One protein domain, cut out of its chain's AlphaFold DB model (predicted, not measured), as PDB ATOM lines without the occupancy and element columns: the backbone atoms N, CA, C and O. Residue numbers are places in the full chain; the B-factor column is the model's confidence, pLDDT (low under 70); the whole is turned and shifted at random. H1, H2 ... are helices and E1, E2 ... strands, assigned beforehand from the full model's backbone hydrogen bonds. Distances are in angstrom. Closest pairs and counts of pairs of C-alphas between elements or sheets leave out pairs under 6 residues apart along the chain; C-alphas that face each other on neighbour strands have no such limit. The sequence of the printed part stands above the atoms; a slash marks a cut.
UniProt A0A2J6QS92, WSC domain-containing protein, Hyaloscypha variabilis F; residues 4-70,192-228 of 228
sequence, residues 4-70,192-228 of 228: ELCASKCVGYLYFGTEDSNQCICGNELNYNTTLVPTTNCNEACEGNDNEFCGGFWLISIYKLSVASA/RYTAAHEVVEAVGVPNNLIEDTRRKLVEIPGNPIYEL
ATOM      1  N   GLU A   4     -20.237 -25.373 -43.557       88.56
ATOM      2  CA  GLU A   4     -19.047 -25.076 -44.370       88.56
ATOM      3  C   GLU A   4     -17.795 -24.921 -43.505       88.56
ATOM      4  O   GLU A   4     -16.713 -25.393 -43.865       88.56
ATOM      5  N   LEU A   5     -17.932 -24.294 -42.332       87.00
ATOM      6  CA  LEU A   5     -16.836 -24.183 -41.381       87.00
ATOM      7  C   LEU A   5     -16.432 -25.569 -40.874       87.00
ATOM      8  O   LEU A   5     -15.238 -25.850 -40.779       87.00
ATOM      9  N   CYS A   6     -17.395 -26.449 -40.597       89.38
ATOM     10  CA  CYS A   6     -17.086 -27.811 -40.187       89.38
ATOM     11  C   CYS A   6     -16.401 -28.602 -41.311       89.38
ATOM     12  O   CYS A   6     -15.340 -29.184 -41.087       89.38
ATOM     13  N   ALA A   7     -16.909 -28.513 -42.544       87.31
ATOM     14  CA  ALA A   7     -16.272 -29.105 -43.718       87.31
ATOM     15  C   ALA A   7     -14.814 -28.639 -43.884       87.31
ATOM     16  O   ALA A   7     -13.920 -29.448 -44.125       87.31
ATOM     17  N   SER A   8     -14.554 -27.339 -43.691       86.62
ATOM     18  CA  SER A   8     -13.203 -26.772 -43.778       86.62
ATOM     19  C   SER A   8     -12.258 -27.274 -42.677       86.62
ATOM     20  O   SER A   8     -11.064 -27.441 -42.921       86.62
ATOM     21  N   LYS A   9     -12.780 -27.556 -41.475       87.69
ATOM     22  CA  LYS A   9     -12.008 -28.140 -40.365       87.69
ATOM     23  C   LYS A   9     -11.710 -29.621 -40.583       87.69
ATOM     24  O   LYS A   9     -10.671 -30.093 -40.136       87.69
ATOM     25  N   CYS A  10     -12.591 -30.324 -41.290       86.88
ATOM     26  CA  CYS A  10     -12.474 -31.750 -41.581       86.88
ATOM     27  C   CYS A  10     -11.757 -32.062 -42.903       86.88
ATOM     28  O   CYS A  10     -11.830 -33.191 -43.389       86.88
ATOM     29  N   VAL A  11     -11.043 -31.098 -43.497       85.50
ATOM     30  CA  VAL A  11     -10.219 -31.355 -44.688       85.50
ATOM     31  C   VAL A  11      -9.221 -32.480 -44.396       85.50
ATOM     32  O   VAL A  11      -8.441 -32.402 -43.449       85.50
ATOM     33  N   GLY A  12      -9.243 -33.518 -45.234       82.81
ATOM     34  CA  GLY A  12      -8.444 -34.736 -45.062       82.81
ATOM     35  C   GLY A  12      -9.242 -35.948 -44.572       82.81
ATOM     36  O   GLY A  12      -8.723 -37.059 -44.644       82.81
ATOM     37  N   TYR A  13     -10.495 -35.755 -44.151       85.12
ATOM     38  CA  TYR A  13     -11.434 -36.831 -43.838       85.12
ATOM     39  C   TYR A  13     -12.430 -37.067 -44.981       85.12
ATOM     40  O   TYR A  13     -12.703 -36.168 -45.779       85.12
ATOM     41  N   LEU A  14     -12.993 -38.276 -45.066       84.50
ATOM     42  CA  LEU A  14     -14.035 -38.604 -46.051       84.50
ATOM     43  C   LEU A  14     -15.399 -38.009 -45.684       84.50
ATOM     44  O   LEU A  14     -16.188 -37.682 -46.572       84.50
ATOM     45  N   TYR A  15     -15.664 -37.855 -44.390       85.19
ATOM     46  CA  TYR A  15     -16.926 -37.375 -43.853       85.19
ATOM     47  C   TYR A  15     -16.702 -36.285 -42.809       85.19
ATOM     48  O   TYR A  15     -15.696 -36.256 -42.094       85.19
ATOM     49  N   PHE A  16     -17.693 -35.414 -42.703       89.75
ATOM     50  CA  PHE A  16     -17.853 -34.506 -41.580       89.75
ATOM     51  C   PHE A  16     -19.296 -34.540 -41.102       89.75
ATOM     52  O   PHE A  16     -20.202 -34.935 -41.839       89.75
ATOM     53  N   GLY A  17     -19.520 -34.094 -39.876       89.75
ATOM     54  CA  GLY A  17     -20.857 -33.920 -39.357       89.75
ATOM     55  C   GLY A  17     -20.953 -32.836 -38.304       89.75
ATOM     56  O   GLY A  17     -19.964 -32.443 -37.685       89.75
ATOM     57  N   THR A  18     -22.173 -32.352 -38.127       90.81
ATOM     58  CA  THR A  18     -22.529 -31.336 -37.140       90.81
ATOM     59  C   THR A  18     -23.552 -31.900 -36.159       90.81
ATOM     60  O   THR A  18     -24.463 -32.633 -36.552       90.81
ATOM     61  N   GLU A  19     -23.367 -31.592 -34.876       89.25
ATOM     62  CA  GLU A  19     -24.241 -32.013 -33.774       89.25
ATOM     63  C   GLU A  19     -24.577 -30.796 -32.903       89.25
ATOM     64  O   GLU A  19     -23.731 -29.928 -32.676       89.25
ATOM     65  N   ASP A  20     -25.818 -30.742 -32.420       88.31
ATOM     66  CA  ASP A  20     -26.276 -29.788 -31.404       88.31
ATOM     67  C   ASP A  20     -25.873 -28.319 -31.663       88.31
ATOM     68  O   ASP A  20     -25.377 -27.621 -30.783       88.31
ATOM     69  N   SER A  21     -26.064 -27.828 -32.894       89.31
ATOM     70  CA  SER A  21     -25.814 -26.434 -33.325       89.31
ATOM     71  C   SER A  21     -24.347 -25.999 -33.446       89.31
ATOM     72  O   SER A  21     -24.025 -25.124 -34.262       89.31
ATOM     73  N   ASN A  22     -23.443 -26.546 -32.629       87.81
ATOM     74  CA  ASN A  22     -22.076 -26.041 -32.497       87.81
ATOM     75  C   ASN A  22     -20.966 -27.100 -32.550       87.81
ATOM     76  O   ASN A  22     -19.793 -26.738 -32.699       87.81
ATOM     77  N   GLN A  23     -21.287 -28.387 -32.482       88.00
ATOM     78  CA  GLN A  23     -20.278 -29.438 -32.545       88.00
ATOM     79  C   GLN A  23     -19.907 -29.738 -33.995       88.00
ATOM     80  O   GLN A  23     -20.744 -29.689 -34.895       88.00
ATOM     81  N   CYS A  24     -18.629 -30.042 -34.214       90.06
ATOM     82  CA  CYS A  24     -18.102 -30.457 -35.506       90.06
ATOM     83  C   CYS A  24     -17.278 -31.725 -35.325       90.06
ATOM     84  O   CYS A  24     -16.436 -31.801 -34.427       90.06
ATOM     85  N   ILE A  25     -17.545 -32.710 -36.172       88.19
ATOM     86  CA  ILE A  25     -17.059 -34.078 -36.028       88.19
ATOM     87  C   ILE A  25     -16.524 -34.517 -37.392       88.19
ATOM     88  O   ILE A  25     -17.159 -34.257 -38.413       88.19
ATOM     89  N   CYS A  26     -15.353 -35.148 -37.423       89.56
ATOM     90  CA  CYS A  26     -14.690 -35.573 -38.658       89.56
ATOM     91  C   CYS A  26     -14.403 -37.073 -38.616       89.56
ATOM     92  O   CYS A  26     -14.119 -37.616 -37.552       89.56
ATOM     93  N   GLY A  27     -14.409 -37.748 -39.762       86.06
ATOM     94  CA  GLY A  27     -14.018 -39.153 -39.801       86.06
ATOM     95  C   GLY A  27     -14.036 -39.772 -41.184       86.06
ATOM     96  O   GLY A  27     -14.536 -39.200 -42.152       86.06
ATOM     97  N   ASN A  28     -13.436 -40.951 -41.282       85.62
ATOM     98  CA  ASN A  28     -13.301 -41.677 -42.545       85.62
ATOM     99  C   ASN A  28     -14.318 -42.803 -42.698       85.62
ATOM    100  O   ASN A  28     -14.544 -43.279 -43.806       85.62
ATOM    101  N   GLU A  29     -14.950 -43.203 -41.603       81.81
ATOM    102  CA  GLU A  29     -15.896 -44.304 -41.559       81.81
ATOM    103  C   GLU A  29     -17.109 -43.881 -40.734       81.81
ATOM    104  O   GLU A  29     -17.012 -43.044 -39.838       81.81
ATOM    105  N   LEU A  30     -18.265 -44.449 -41.062       77.56
ATOM    106  CA  LEU A  30     -19.457 -44.323 -40.235       77.56
ATOM    107  C   LEU A  30     -19.473 -45.532 -39.305       77.56
ATOM    108  O   LEU A  30     -19.481 -46.671 -39.777       77.56
ATOM    109  N   ASN A  31     -19.438 -45.295 -37.994       71.88
ATOM    110  CA  ASN A  31     -19.443 -46.369 -37.007       71.88
ATOM    111  C   ASN A  31     -20.639 -47.320 -37.216       71.88
ATOM    112  O   ASN A  31     -21.767 -46.885 -37.427       71.88
ATOM    113  N   TYR A  32     -20.417 -48.632 -37.089       47.56
ATOM    114  CA  TYR A  32     -21.418 -49.674 -37.393       47.56
ATOM    115  C   TYR A  32     -22.717 -49.589 -36.564       47.56
ATOM    116  O   TYR A  32     -23.717 -50.206 -36.923       47.56
ATOM    117  N   ASN A  33     -22.714 -48.830 -35.464       64.44
ATOM    118  CA  ASN A  33     -23.884 -48.587 -34.618       64.44
ATOM    119  C   ASN A  33     -24.714 -47.366 -35.051       64.44
ATOM    120  O   ASN A  33     -25.642 -46.985 -34.339       64.44
ATOM    121  N   THR A  34     -24.418 -46.736 -36.192       68.25
ATOM    122  CA  THR A  34     -25.205 -45.591 -36.653       68.25
ATOM    123  C   THR A  34     -26.565 -46.034 -37.177       68.25
ATOM    124  O   THR A  34     -26.647 -46.844 -38.101       68.25
ATOM    125  N   THR A  35     -27.643 -45.479 -36.628       73.94
ATOM    126  CA  THR A  35     -29.002 -45.712 -37.144       73.94
ATOM    127  C   THR A  35     -29.446 -44.515 -37.969       73.94
ATOM    128  O   THR A  35     -29.367 -43.383 -37.495       73.94
ATOM    129  N   LEU A  36     -29.930 -44.749 -39.190       79.69
ATOM    130  CA  LEU A  36     -30.450 -43.669 -40.020       79.69
ATOM    131  C   LEU A  36     -31.786 -43.164 -39.457       79.69
ATOM    132  O   LEU A  36     -32.685 -43.954 -39.164       79.69
ATOM    133  N   VAL A  37     -31.926 -41.851 -39.328       79.06
ATOM    134  CA  VAL A  37     -33.153 -41.190 -38.863       79.06
ATOM    135  C   VAL A  37     -33.634 -40.157 -39.884       79.06
ATOM    136  O   VAL A  37     -32.863 -39.735 -40.740       79.06
ATOM    137  N   PRO A  38     -34.904 -39.726 -39.828       78.62
ATOM    138  CA  PRO A  38     -35.388 -38.654 -40.691       78.62
ATOM    139  C   PRO A  38     -34.610 -37.345 -40.500       78.62
ATOM    140  O   PRO A  38     -34.383 -36.916 -39.368       78.62
ATOM    141  N   THR A  39     -34.304 -36.658 -41.606       79.62
ATOM    142  CA  THR A  39     -33.653 -35.332 -41.629       79.62
ATOM    143  C   THR A  39     -34.389 -34.288 -40.792       79.62
ATOM    144  O   THR A  39     -33.769 -33.388 -40.239       79.62
ATOM    145  N   THR A  40     -35.706 -34.435 -40.626       82.69
ATOM    146  CA  THR A  40     -36.541 -33.555 -39.796       82.69
ATOM    147  C   THR A  40     -36.146 -33.536 -38.321       82.69
ATOM    148  O   THR A  40     -36.544 -32.614 -37.614       82.69
ATOM    149  N   ASN A  41     -35.405 -34.546 -37.855       79.88
ATOM    150  CA  ASN A  41     -34.894 -34.605 -36.488       79.88
ATOM    151  C   ASN A  41     -33.578 -33.822 -36.326       79.88
ATOM    152  O   ASN A  41     -33.234 -33.455 -35.210       79.88
ATOM    153  N   CYS A  42     -32.865 -33.532 -37.420       86.31
ATOM    154  CA  CYS A  42     -31.715 -32.631 -37.424       86.31
ATOM    155  C   CYS A  42     -32.162 -31.204 -37.752       86.31
ATOM    156  O   CYS A  42     -31.969 -30.707 -38.862       86.31
ATOM    157  N   ASN A  43     -32.831 -30.575 -36.794       89.56
ATOM    158  CA  ASN A  43     -33.478 -29.275 -36.940       89.56
ATOM    159  C   ASN A  43     -32.902 -28.197 -36.009       89.56
ATOM    160  O   ASN A  43     -33.522 -27.142 -35.853       89.56
ATOM    161  N   GLU A  44     -31.733 -28.438 -35.412       90.25
ATOM    162  CA  GLU A  44     -31.041 -27.442 -34.596       90.25
ATOM    163  C   GLU A  44     -30.310 -26.446 -35.494       90.25
ATOM    164  O   GLU A  44     -29.573 -26.828 -36.405       90.25
ATOM    165  N   ALA A  45     -30.562 -25.157 -35.277       92.50
ATOM    166  CA  ALA A  45     -29.990 -24.097 -36.096       92.50
ATOM    167  C   ALA A  45     -28.485 -23.973 -35.835       92.50
ATOM    168  O   ALA A  45     -28.039 -24.000 -34.693       92.50
ATOM    169  N   CYS A  46     -27.691 -23.805 -36.885       93.12
ATOM    170  CA  CYS A  46     -26.257 -23.604 -36.735       93.12
ATOM    171  C   CYS A  46     -25.952 -22.311 -35.972       93.12
ATOM    172  O   CYS A  46     -26.381 -21.232 -36.366       93.12
ATOM    173  N   GLU A  47     -25.108 -22.382 -34.940       91.31
ATOM    174  CA  GLU A  47     -24.728 -21.207 -34.137       91.31
ATOM    175  C   GLU A  47     -24.031 -20.111 -34.976       91.31
ATOM    176  O   GLU A  47     -24.045 -18.937 -34.616       91.31
ATOM    177  N   GLY A  48     -23.408 -20.476 -36.104       86.12
ATOM    178  CA  GLY A  48     -22.788 -19.520 -37.028       86.12
ATOM    179  C   GLY A  48     -23.721 -18.977 -38.116       86.12
ATOM    180  O   GLY A  48     -23.357 -18.001 -38.773       86.12
ATOM    181  N   ASN A  49     -24.889 -19.593 -38.331       88.31
ATOM    182  CA  ASN A  49     -25.849 -19.205 -39.363       88.31
ATOM    183  C   ASN A  49     -27.233 -19.825 -39.091       88.31
ATOM    184  O   ASN A  49     -27.499 -20.965 -39.452       88.31
ATOM    185  N   ASP A  50     -28.162 -19.033 -38.554       91.88
ATOM    186  CA  ASP A  50     -29.520 -19.489 -38.206       91.88
ATOM    187  C   ASP A  50     -30.379 -19.962 -39.406       91.88
ATOM    188  O   ASP A  50     -31.523 -20.385 -39.223       91.88
ATOM    189  N   ASN A  51     -29.881 -19.847 -40.646       91.44
ATOM    190  CA  ASN A  51     -30.588 -20.275 -41.860       91.44
ATOM    191  C   ASN A  51     -30.224 -21.697 -42.319       91.44
ATOM    192  O   ASN A  51     -30.766 -22.165 -43.320       91.44
ATOM    193  N   GLU A  52     -29.317 -22.370 -41.621       87.00
ATOM    194  CA  GLU A  52     -28.940 -23.764 -41.859       87.00
ATOM    195  C   GLU A  52     -29.065 -24.588 -40.572       87.00
ATOM    196  O   GLU A  52     -29.131 -24.047 -39.466       87.00
ATOM    197  N   PHE A  53     -29.118 -25.912 -40.729       90.56
ATOM    198  CA  PHE A  53     -29.243 -26.852 -39.618       90.56
ATOM    199  C   PHE A  53     -27.924 -27.591 -39.369       90.56
ATOM    200  O   PHE A  53     -27.299 -28.073 -40.315       90.56
ATOM    201  N   CYS A  54     -27.526 -27.690 -38.099       91.50
ATOM    202  CA  CYS A  54     -26.275 -28.286 -37.623       91.50
ATOM    203  C   CYS A  54     -26.555 -29.453 -36.665       91.50
ATOM    204  O   CYS A  54     -26.147 -29.441 -35.502       91.50
ATOM    205  N   GLY A  55     -27.286 -30.451 -37.163       88.44
ATOM    206  CA  GLY A  55     -27.641 -31.652 -36.411       88.44
ATOM    207  C   GLY A  55     -28.863 -31.473 -35.512       88.44
ATOM    208  O   GLY A  55     -29.782 -30.710 -35.815       88.44
ATOM    209  N   GLY A  56     -28.884 -32.230 -34.419       84.50
ATOM    210  CA  GLY A  56     -29.888 -32.166 -33.366       84.50
ATOM    211  C   GLY A  56     -29.335 -32.656 -32.031       84.50
ATOM    212  O   GLY A  56     -28.191 -33.102 -31.955       84.50
ATOM    213  N   PHE A  57     -30.146 -32.610 -30.975       84.06
ATOM    214  CA  PHE A  57     -29.747 -33.141 -29.669       84.06
ATOM    215  C   PHE A  57     -29.475 -34.654 -29.775       84.06
ATOM    216  O   PHE A  57     -30.411 -35.437 -29.955       84.06
ATOM    217  N   TRP A  58     -28.201 -35.060 -29.677       80.69
ATOM    218  CA  TRP A  58     -27.694 -36.426 -29.931       80.69
ATOM    219  C   TRP A  58     -27.854 -36.936 -31.370       80.69
ATOM    220  O   TRP A  58     -27.796 -38.144 -31.626       80.69
ATOM    221  N   LEU A  59     -28.075 -36.032 -32.320       84.19
ATOM    222  CA  LEU A  59     -28.332 -36.348 -33.719       84.19
ATOM    223  C   LEU A  59     -27.286 -35.657 -34.584       84.19
ATOM    224  O   LEU A  59     -27.084 -34.448 -34.476       84.19
ATOM    225  N   ILE A  60     -26.644 -36.424 -35.463       86.88
ATOM    226  CA  ILE A  60     -25.605 -35.892 -36.343       86.88
ATOM    227  C   ILE A  60     -26.159 -35.744 -37.757       86.88
ATOM    228  O   ILE A  60     -26.645 -36.705 -38.365       86.88
ATOM    229  N   SER A  61     -26.023 -34.541 -38.311       87.62
ATOM    230  CA  SER A  61     -26.095 -34.340 -39.756       87.62
ATOM    231  C   SER A  61     -24.746 -34.705 -40.365       87.62
ATOM    232  O   SER A  61     -23.756 -34.046 -40.068       87.62
ATOM    233  N   ILE A  62     -24.695 -35.766 -41.174       87.44
ATOM    234  CA  ILE A  62     -23.457 -36.280 -41.778       87.44
ATOM    235  C   ILE A  62     -23.408 -35.921 -43.260       87.44
ATOM    236  O   ILE A  62     -24.388 -36.075 -43.988       87.44
ATOM    237  N   TYR A  63     -22.233 -35.504 -43.709       86.75
ATOM    238  CA  TYR A  63     -21.955 -35.050 -45.060       86.75
ATOM    239  C   TYR A  63     -20.653 -35.679 -45.558       86.75
ATOM    240  O   TYR A  63     -19.718 -35.904 -44.785       86.75
ATOM    241  N   LYS A  64     -20.560 -35.947 -46.863       86.31
ATOM    242  CA  LYS A  64     -19.314 -36.423 -47.478       86.31
ATOM    243  C   LYS A  64     -18.521 -35.253 -48.026       86.31
ATOM    244  O   LYS A  64     -19.062 -34.407 -48.742       86.31
ATOM    245  N   LEU A  65     -17.227 -35.245 -47.727       84.06
ATOM    246  CA  LEU A  65     -16.294 -34.293 -48.300       84.06
ATOM    247  C   LEU A  65     -16.024 -34.680 -49.756       84.06
ATOM    248  O   LEU A  65     -15.410 -35.704 -50.057       84.06
ATOM    249  N   SER A  66     -16.492 -33.842 -50.672       76.62
ATOM    250  CA  SER A  66     -16.058 -33.869 -52.061       76.62
ATOM    251  C   SER A  66     -14.791 -33.029 -52.165       76.62
ATOM    252  O   SER A  66     -14.841 -31.797 -52.139       76.62
ATOM    253  N   VAL A  67     -13.630 -33.681 -52.267       62.28
ATOM    254  CA  VAL A  67     -12.450 -32.984 -52.777       62.28
ATOM    255  C   VAL A  67     -12.711 -32.810 -54.260       62.28
ATOM    256  O   VAL A  67     -12.547 -33.746 -55.043       62.28
ATOM    257  N   ALA A  68     -13.155 -31.617 -54.648       55.25
ATOM    258  CA  ALA A  68     -13.085 -31.217 -56.037       55.25
ATOM    259  C   ALA A  68     -11.600 -31.233 -56.408       55.25
ATOM    260  O   ALA A  68     -10.878 -30.260 -56.188       55.25
ATOM    261  N   SER A  69     -11.125 -32.367 -56.935       40.50
ATOM    262  CA  SER A  69      -9.914 -32.393 -57.734       40.50
ATOM    263  C   SER A  69     -10.084 -31.256 -58.719       40.50
ATOM    264  O   SER A  69     -10.996 -31.278 -59.548       40.50
ATOM    265  N   ALA A  70      -9.242 -30.235 -58.599       44.91
ATOM    266  CA  ALA A  70      -9.028 -29.291 -59.671       44.91
ATOM    267  C   ALA A  70      -8.377 -30.078 -60.815       44.91
ATOM    268  O   ALA A  70      -7.186 -29.950 -61.085       44.91
ATOM    269  N   ARG A 192     -24.318 -43.687 -29.732       50.47
ATOM    270  CA  ARG A 192     -24.104 -42.374 -30.303       50.47
ATOM    271  C   ARG A 192     -24.286 -42.563 -31.802       50.47
ATOM    272  O   ARG A 192     -23.995 -43.637 -32.330       50.47
ATOM    273  N   TYR A 193     -24.766 -41.519 -32.461       50.34
ATOM    274  CA  TYR A 193     -24.807 -41.414 -33.918       50.34
ATOM    275  C   TYR A 193     -26.066 -42.005 -34.571       50.34
ATOM    276  O   TYR A 193     -26.009 -42.807 -35.498       50.34
ATOM    277  N   THR A 194     -27.248 -41.544 -34.162       54.06
ATOM    278  CA  THR A 194     -28.365 -41.508 -35.115       54.06
ATOM    279  C   THR A 194     -28.041 -40.472 -36.196       54.06
ATOM    280  O   THR A 194     -28.037 -39.272 -35.922       54.06
ATOM    281  N   ALA A 195     -27.681 -40.936 -37.394       58.16
ATOM    282  CA  ALA A 195     -27.296 -40.099 -38.528       58.16
ATOM    283  C   ALA A 195     -28.542 -39.764 -39.352       58.16
ATOM    284  O   ALA A 195     -29.314 -40.663 -39.664       58.16
ATOM    285  N   ALA A 196     -28.778 -38.500 -39.702       52.88
ATOM    286  CA  ALA A 196     -30.039 -38.130 -40.357       52.88
ATOM    287  C   ALA A 196     -29.978 -37.981 -41.882       52.88
ATOM    288  O   ALA A 196     -31.010 -37.744 -42.502       52.88
ATOM    289  N   HIS A 197     -28.804 -38.093 -42.505       50.72
ATOM    290  CA  HIS A 197     -28.644 -37.750 -43.918       50.72
ATOM    291  C   HIS A 197     -28.202 -38.935 -44.783       50.72
ATOM    292  O   HIS A 197     -27.201 -39.595 -44.514       50.72
ATOM    293  N   GLU A 198     -28.942 -39.151 -45.876       45.84
ATOM    294  CA  GLU A 198     -28.381 -39.682 -47.119       45.84
ATOM    295  C   GLU A 198     -27.211 -38.772 -47.492       45.84
ATOM    296  O   GLU A 198     -27.341 -37.553 -47.399       45.84
ATOM    297  N   VAL A 199     -26.060 -39.361 -47.812       50.09
ATOM    298  CA  VAL A 199     -24.796 -38.666 -48.063       50.09
ATOM    299  C   VAL A 199     -24.994 -37.574 -49.122       50.09
ATOM    300  O   VAL A 199     -24.882 -37.828 -50.317       50.09
ATOM    301  N   VAL A 200     -25.310 -36.352 -48.692       47.12
ATOM    302  CA  VAL A 200     -25.381 -35.203 -49.589       47.12
ATOM    303  C   VAL A 200     -23.941 -34.870 -49.929       47.12
ATOM    304  O   VAL A 200     -23.112 -34.675 -49.034       47.12
ATOM    305  N   GLU A 201     -23.623 -34.855 -51.222       44.59
ATOM    306  CA  GLU A 201     -22.367 -34.301 -51.705       44.59
ATOM    307  C   GLU A 201     -22.302 -32.840 -51.259       44.59
ATOM    308  O   GLU A 201     -22.964 -31.968 -51.823       44.59
ATOM    309  N   ALA A 202     -21.524 -32.561 -50.214       49.78
ATOM    310  CA  ALA A 202     -21.201 -31.198 -49.842       49.78
ATOM    311  C   ALA A 202     -20.197 -30.683 -50.877       49.78
ATOM    312  O   ALA A 202     -18.981 -30.807 -50.730       49.78
ATOM    313  N   VAL A 203     -20.709 -30.167 -51.990       46.16
ATOM    314  CA  VAL A 203     -19.901 -29.426 -52.952       46.16
ATOM    315  C   VAL A 203     -19.616 -28.067 -52.331       46.16
ATOM    316  O   VAL A 203     -20.500 -27.217 -52.289       46.16
ATOM    317  N   GLY A 204     -18.390 -27.837 -51.862       51.06
ATOM    318  CA  GLY A 204     -18.006 -26.475 -51.501       51.06
ATOM    319  C   GLY A 204     -16.902 -26.325 -50.473       51.06
ATOM    320  O   GLY A 204     -17.140 -25.773 -49.408       51.06
ATOM    321  N   VAL A 205     -15.667 -26.668 -50.836       49.50
ATOM    322  CA  VAL A 205     -14.529 -25.874 -50.357       49.50
ATOM    323  C   VAL A 205     -13.663 -25.532 -51.569       49.50
ATOM    324  O   VAL A 205     -12.867 -26.359 -52.010       49.50
ATOM    325  N   PRO A 206     -13.832 -24.349 -52.187       49.69
ATOM    326  CA  PRO A 206     -12.901 -23.920 -53.218       49.69
ATOM    327  C   PRO A 206     -11.519 -23.708 -52.579       49.69
ATOM    328  O   PRO A 206     -11.407 -23.221 -51.454       49.69
ATOM    329  N   ASN A 207     -10.449 -24.081 -53.289       47.69
ATOM    330  CA  ASN A 207      -9.071 -24.077 -52.765       47.69
ATOM    331  C   ASN A 207      -8.622 -22.729 -52.162       47.69
ATOM    332  O   ASN A 207      -7.736 -22.691 -51.314       47.69
ATOM    333  N   ASN A 208      -9.241 -21.617 -52.565       49.09
ATOM    334  CA  ASN A 208      -8.967 -20.285 -52.023       49.09
ATOM    335  C   ASN A 208      -9.536 -20.052 -50.608       49.09
ATOM    336  O   ASN A 208      -9.009 -19.203 -49.894       49.09
ATOM    337  N   LEU A 209     -10.562 -20.800 -50.179       49.69
ATOM    338  CA  LEU A 209     -11.074 -20.768 -48.802       49.69
ATOM    339  C   LEU A 209     -10.217 -21.605 -47.841       49.69
ATOM    340  O   LEU A 209     -10.224 -21.336 -46.641       49.69
ATOM    341  N   ILE A 210      -9.452 -22.576 -48.348       50.44
ATOM    342  CA  ILE A 210      -8.576 -23.436 -47.535       50.44
ATOM    343  C   ILE A 210      -7.478 -22.596 -46.873       50.44
ATOM    344  O   ILE A 210      -7.279 -22.683 -45.665       50.44
ATOM    345  N   GLU A 211      -6.817 -21.719 -47.631       49.03
ATOM    346  CA  GLU A 211      -5.723 -20.889 -47.106       49.03
ATOM    347  C   GLU A 211      -6.208 -19.693 -46.262       49.03
ATOM    348  O   GLU A 211      -5.530 -19.307 -45.307       49.03
ATOM    349  N   ASP A 212      -7.396 -19.133 -46.535       45.62
ATOM    350  CA  ASP A 212      -7.987 -18.062 -45.707       45.62
ATOM    351  C   ASP A 212      -8.494 -18.600 -44.356       45.62
ATOM    352  O   ASP A 212      -8.275 -17.994 -43.303       45.62
ATOM    353  N   THR A 213      -9.081 -19.801 -44.355       46.59
ATOM    354  CA  THR A 213      -9.511 -20.479 -43.124       46.59
ATOM    355  C   THR A 213      -8.305 -20.916 -42.291       46.59
ATOM    356  O   THR A 213      -8.306 -20.745 -41.075       46.59
ATOM    357  N   ARG A 214      -7.209 -21.356 -42.928       48.72
ATOM    358  CA  ARG A 214      -5.949 -21.710 -42.247       48.72
ATOM    359  C   ARG A 214      -5.322 -20.543 -41.481       48.72
ATOM    360  O   ARG A 214      -4.720 -20.767 -40.435       48.72
ATOM    361  N   ARG A 215      -5.487 -19.302 -41.957       48.91
ATOM    362  CA  ARG A 215      -5.036 -18.094 -41.239       48.91
ATOM    363  C   ARG A 215      -6.002 -17.656 -40.137       48.91
ATOM    364  O   ARG A 215      -5.547 -17.134 -39.126       48.91
ATOM    365  N   LYS A 216      -7.309 -17.891 -40.298       46.34
ATOM    366  CA  LYS A 216      -8.350 -17.550 -39.303       46.34
ATOM    367  C   LYS A 216      -8.523 -18.587 -38.184       46.34
ATOM    368  O   LYS A 216      -9.069 -18.263 -37.135       46.34
ATOM    369  N   LEU A 217      -8.032 -19.816 -38.360       44.94
ATOM    370  CA  LEU A 217      -8.102 -20.890 -37.356       44.94
ATOM    371  C   LEU A 217      -7.161 -20.701 -36.149       44.94
ATOM    372  O   LEU A 217      -7.232 -21.488 -35.210       44.94
ATOM    373  N   VAL A 218      -6.320 -19.662 -36.136       42.47
ATOM    374  CA  VAL A 218      -5.411 -19.370 -35.012       42.47
ATOM    375  C   VAL A 218      -6.138 -18.731 -33.808       42.47
ATOM    376  O   VAL A 218      -5.569 -18.685 -32.723       42.47
ATOM    377  N   GLU A 219      -7.408 -18.313 -33.928       34.03
ATOM    378  CA  GLU A 219      -8.094 -17.536 -32.871       34.03
ATOM    379  C   GLU A 219      -9.439 -18.091 -32.362       34.03
ATOM    380  O   GLU A 219     -10.161 -17.374 -31.674       34.03
ATOM    381  N   ILE A 220      -9.792 -19.359 -32.605       42.06
ATOM    382  CA  ILE A 220     -10.982 -19.952 -31.954       42.06
ATOM    383  C   ILE A 220     -10.550 -20.943 -30.865       42.06
ATOM    384  O   ILE A 220     -10.455 -22.145 -31.137       42.06
ATOM    385  N   PRO A 221     -10.288 -20.486 -29.626       36.88
ATOM    386  CA  PRO A 221     -10.128 -21.390 -28.503       36.88
ATOM    387  C   PRO A 221     -11.477 -22.059 -28.204       36.88
ATOM    388  O   PRO A 221     -12.446 -21.389 -27.857       36.88
ATOM    389  N   GLY A 222     -11.528 -23.390 -28.305       45.66
ATOM    390  CA  GLY A 222     -12.484 -24.169 -27.516       45.66
ATOM    391  C   GLY A 222     -13.537 -25.018 -28.226       45.66
ATOM    392  O   GLY A 222     -14.456 -25.437 -27.534       45.66
ATOM    393  N   ASN A 223     -13.428 -25.347 -29.521       48.50
ATOM    394  CA  ASN A 223     -14.301 -26.394 -30.079       48.50
ATOM    395  C   ASN A 223     -13.532 -27.715 -30.246       48.50
ATOM    396  O   ASN A 223     -12.723 -27.806 -31.174       48.50
ATOM    397  N   PRO A 224     -13.734 -28.715 -29.368       55.09
ATOM    398  CA  PRO A 224     -13.144 -30.036 -29.547       55.09
ATOM    399  C   PRO A 224     -13.669 -30.650 -30.848       55.09
ATOM    400  O   PRO A 224     -14.874 -30.756 -31.061       55.09
ATOM    401  N   ILE A 225     -12.749 -30.995 -31.747       54.78
ATOM    402  CA  ILE A 225     -13.050 -31.820 -32.916       54.78
ATOM    403  C   ILE A 225     -13.075 -33.258 -32.401       54.78
ATOM    404  O   ILE A 225     -12.068 -33.730 -31.875       54.78
ATOM    405  N   TYR A 226     -14.221 -33.926 -32.506       56.97
ATOM    406  CA  TYR A 226     -14.352 -35.338 -32.145       56.97
ATOM    407  C   TYR A 226     -14.203 -36.216 -33.402       56.97
ATOM    408  O   TYR A 226     -14.551 -35.783 -34.502       56.97
ATOM    409  N   GLU A 227     -13.665 -37.427 -33.244       52.38
ATOM    410  CA  GLU A 227     -13.608 -38.448 -34.304       52.38
ATOM    411  C   GLU A 227     -14.956 -39.189 -34.405       52.38
ATOM    412  O   GLU A 227     -15.563 -39.495 -33.371       52.38
ATOM    413  N   LEU A 228     -15.429 -39.418 -35.642       55.59
ATOM    414  CA  LEU A 228     -16.666 -40.161 -35.963       55.59
ATOM    415  C   LEU A 228     -16.540 -41.671 -35.736       55.59
ATOM    416  O   LEU A 228     -15.444 -42.237 -35.934       55.59
TER     417      LEU A 228
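This is residues 4 to 70 and 192 to 228 of the 228 residues of the protein "WSC domain-containing protein" of Hyaloscypha variabilis F (UniProt A0A2J6QS92). A twisted sheet of five strands has the short helix H1 across one face, and the longer helix H2 lies out past H1 at one end of the longest axis. A long loop, residues 28 to 48, runs round the far end from H2, and E3 lies off the sheet. The printed part has 104 residues, in the order H1 E1 E2 E3 E4 E5 H2 E6; the mixed sheet runs E5 E4 E1 E2 E6. The class is mixed, helices and strands, with 47 residues in named elements, under half. It is compact, radius of gyration of the C-alphas 13.3 A, spanning 35 by 28 by 24 A.

E4, residues 59 to 65, spans 19.0 A from C-alpha 59 at (-28.332, -36.348, -33.719). E1, residues 15 to 19, and E2, residues 23 to 27, span 13.6 A each. E5 is residues 200 to 202, E6 225 to 227, E3 49 to 53. H1 is residues 4 to 9, from (-19.047, -25.076, -44.370); H2, residues 207 to 219, spans 21.0 A.

E1 and E2 form an antiparallel hairpin, N 17 to O 25 at 2.8 A. E4 and E1 are antiparallel, N 63 to O 16 at 2.8 A. Edge strands E5 and E6 are parallel to E4 and E2, with N 202 to O 64 at 3.4 A and N 26 to O 226 at 3.1 A. H1 is on the sheet, over E1, at a height of 7.3 A; the C-alphas of Ala 7 and Phe 16, their closest, are 6.0 A apart. H2 is not on the sheet; H1 and H2 are close but not clearly touching, their closest C-alphas, Ser 8 and Ile 210, 6.8 A apart. Every O i to N i+4 pair is within hydrogen-bond range in H1, 5 of 9 in H2. E3 pairs with no named strand.

The C-alphas of Thr 35 and Arg 215 are farthest apart, 36.8 A. Residues 71 to 191 are not printed; C-alphas 70 and 192 are 35.5 A apart across the cut. The link E2 to E3 is long. Confidence is under 70 at residues 32 to 34, 67 to 70 and 192 to 228.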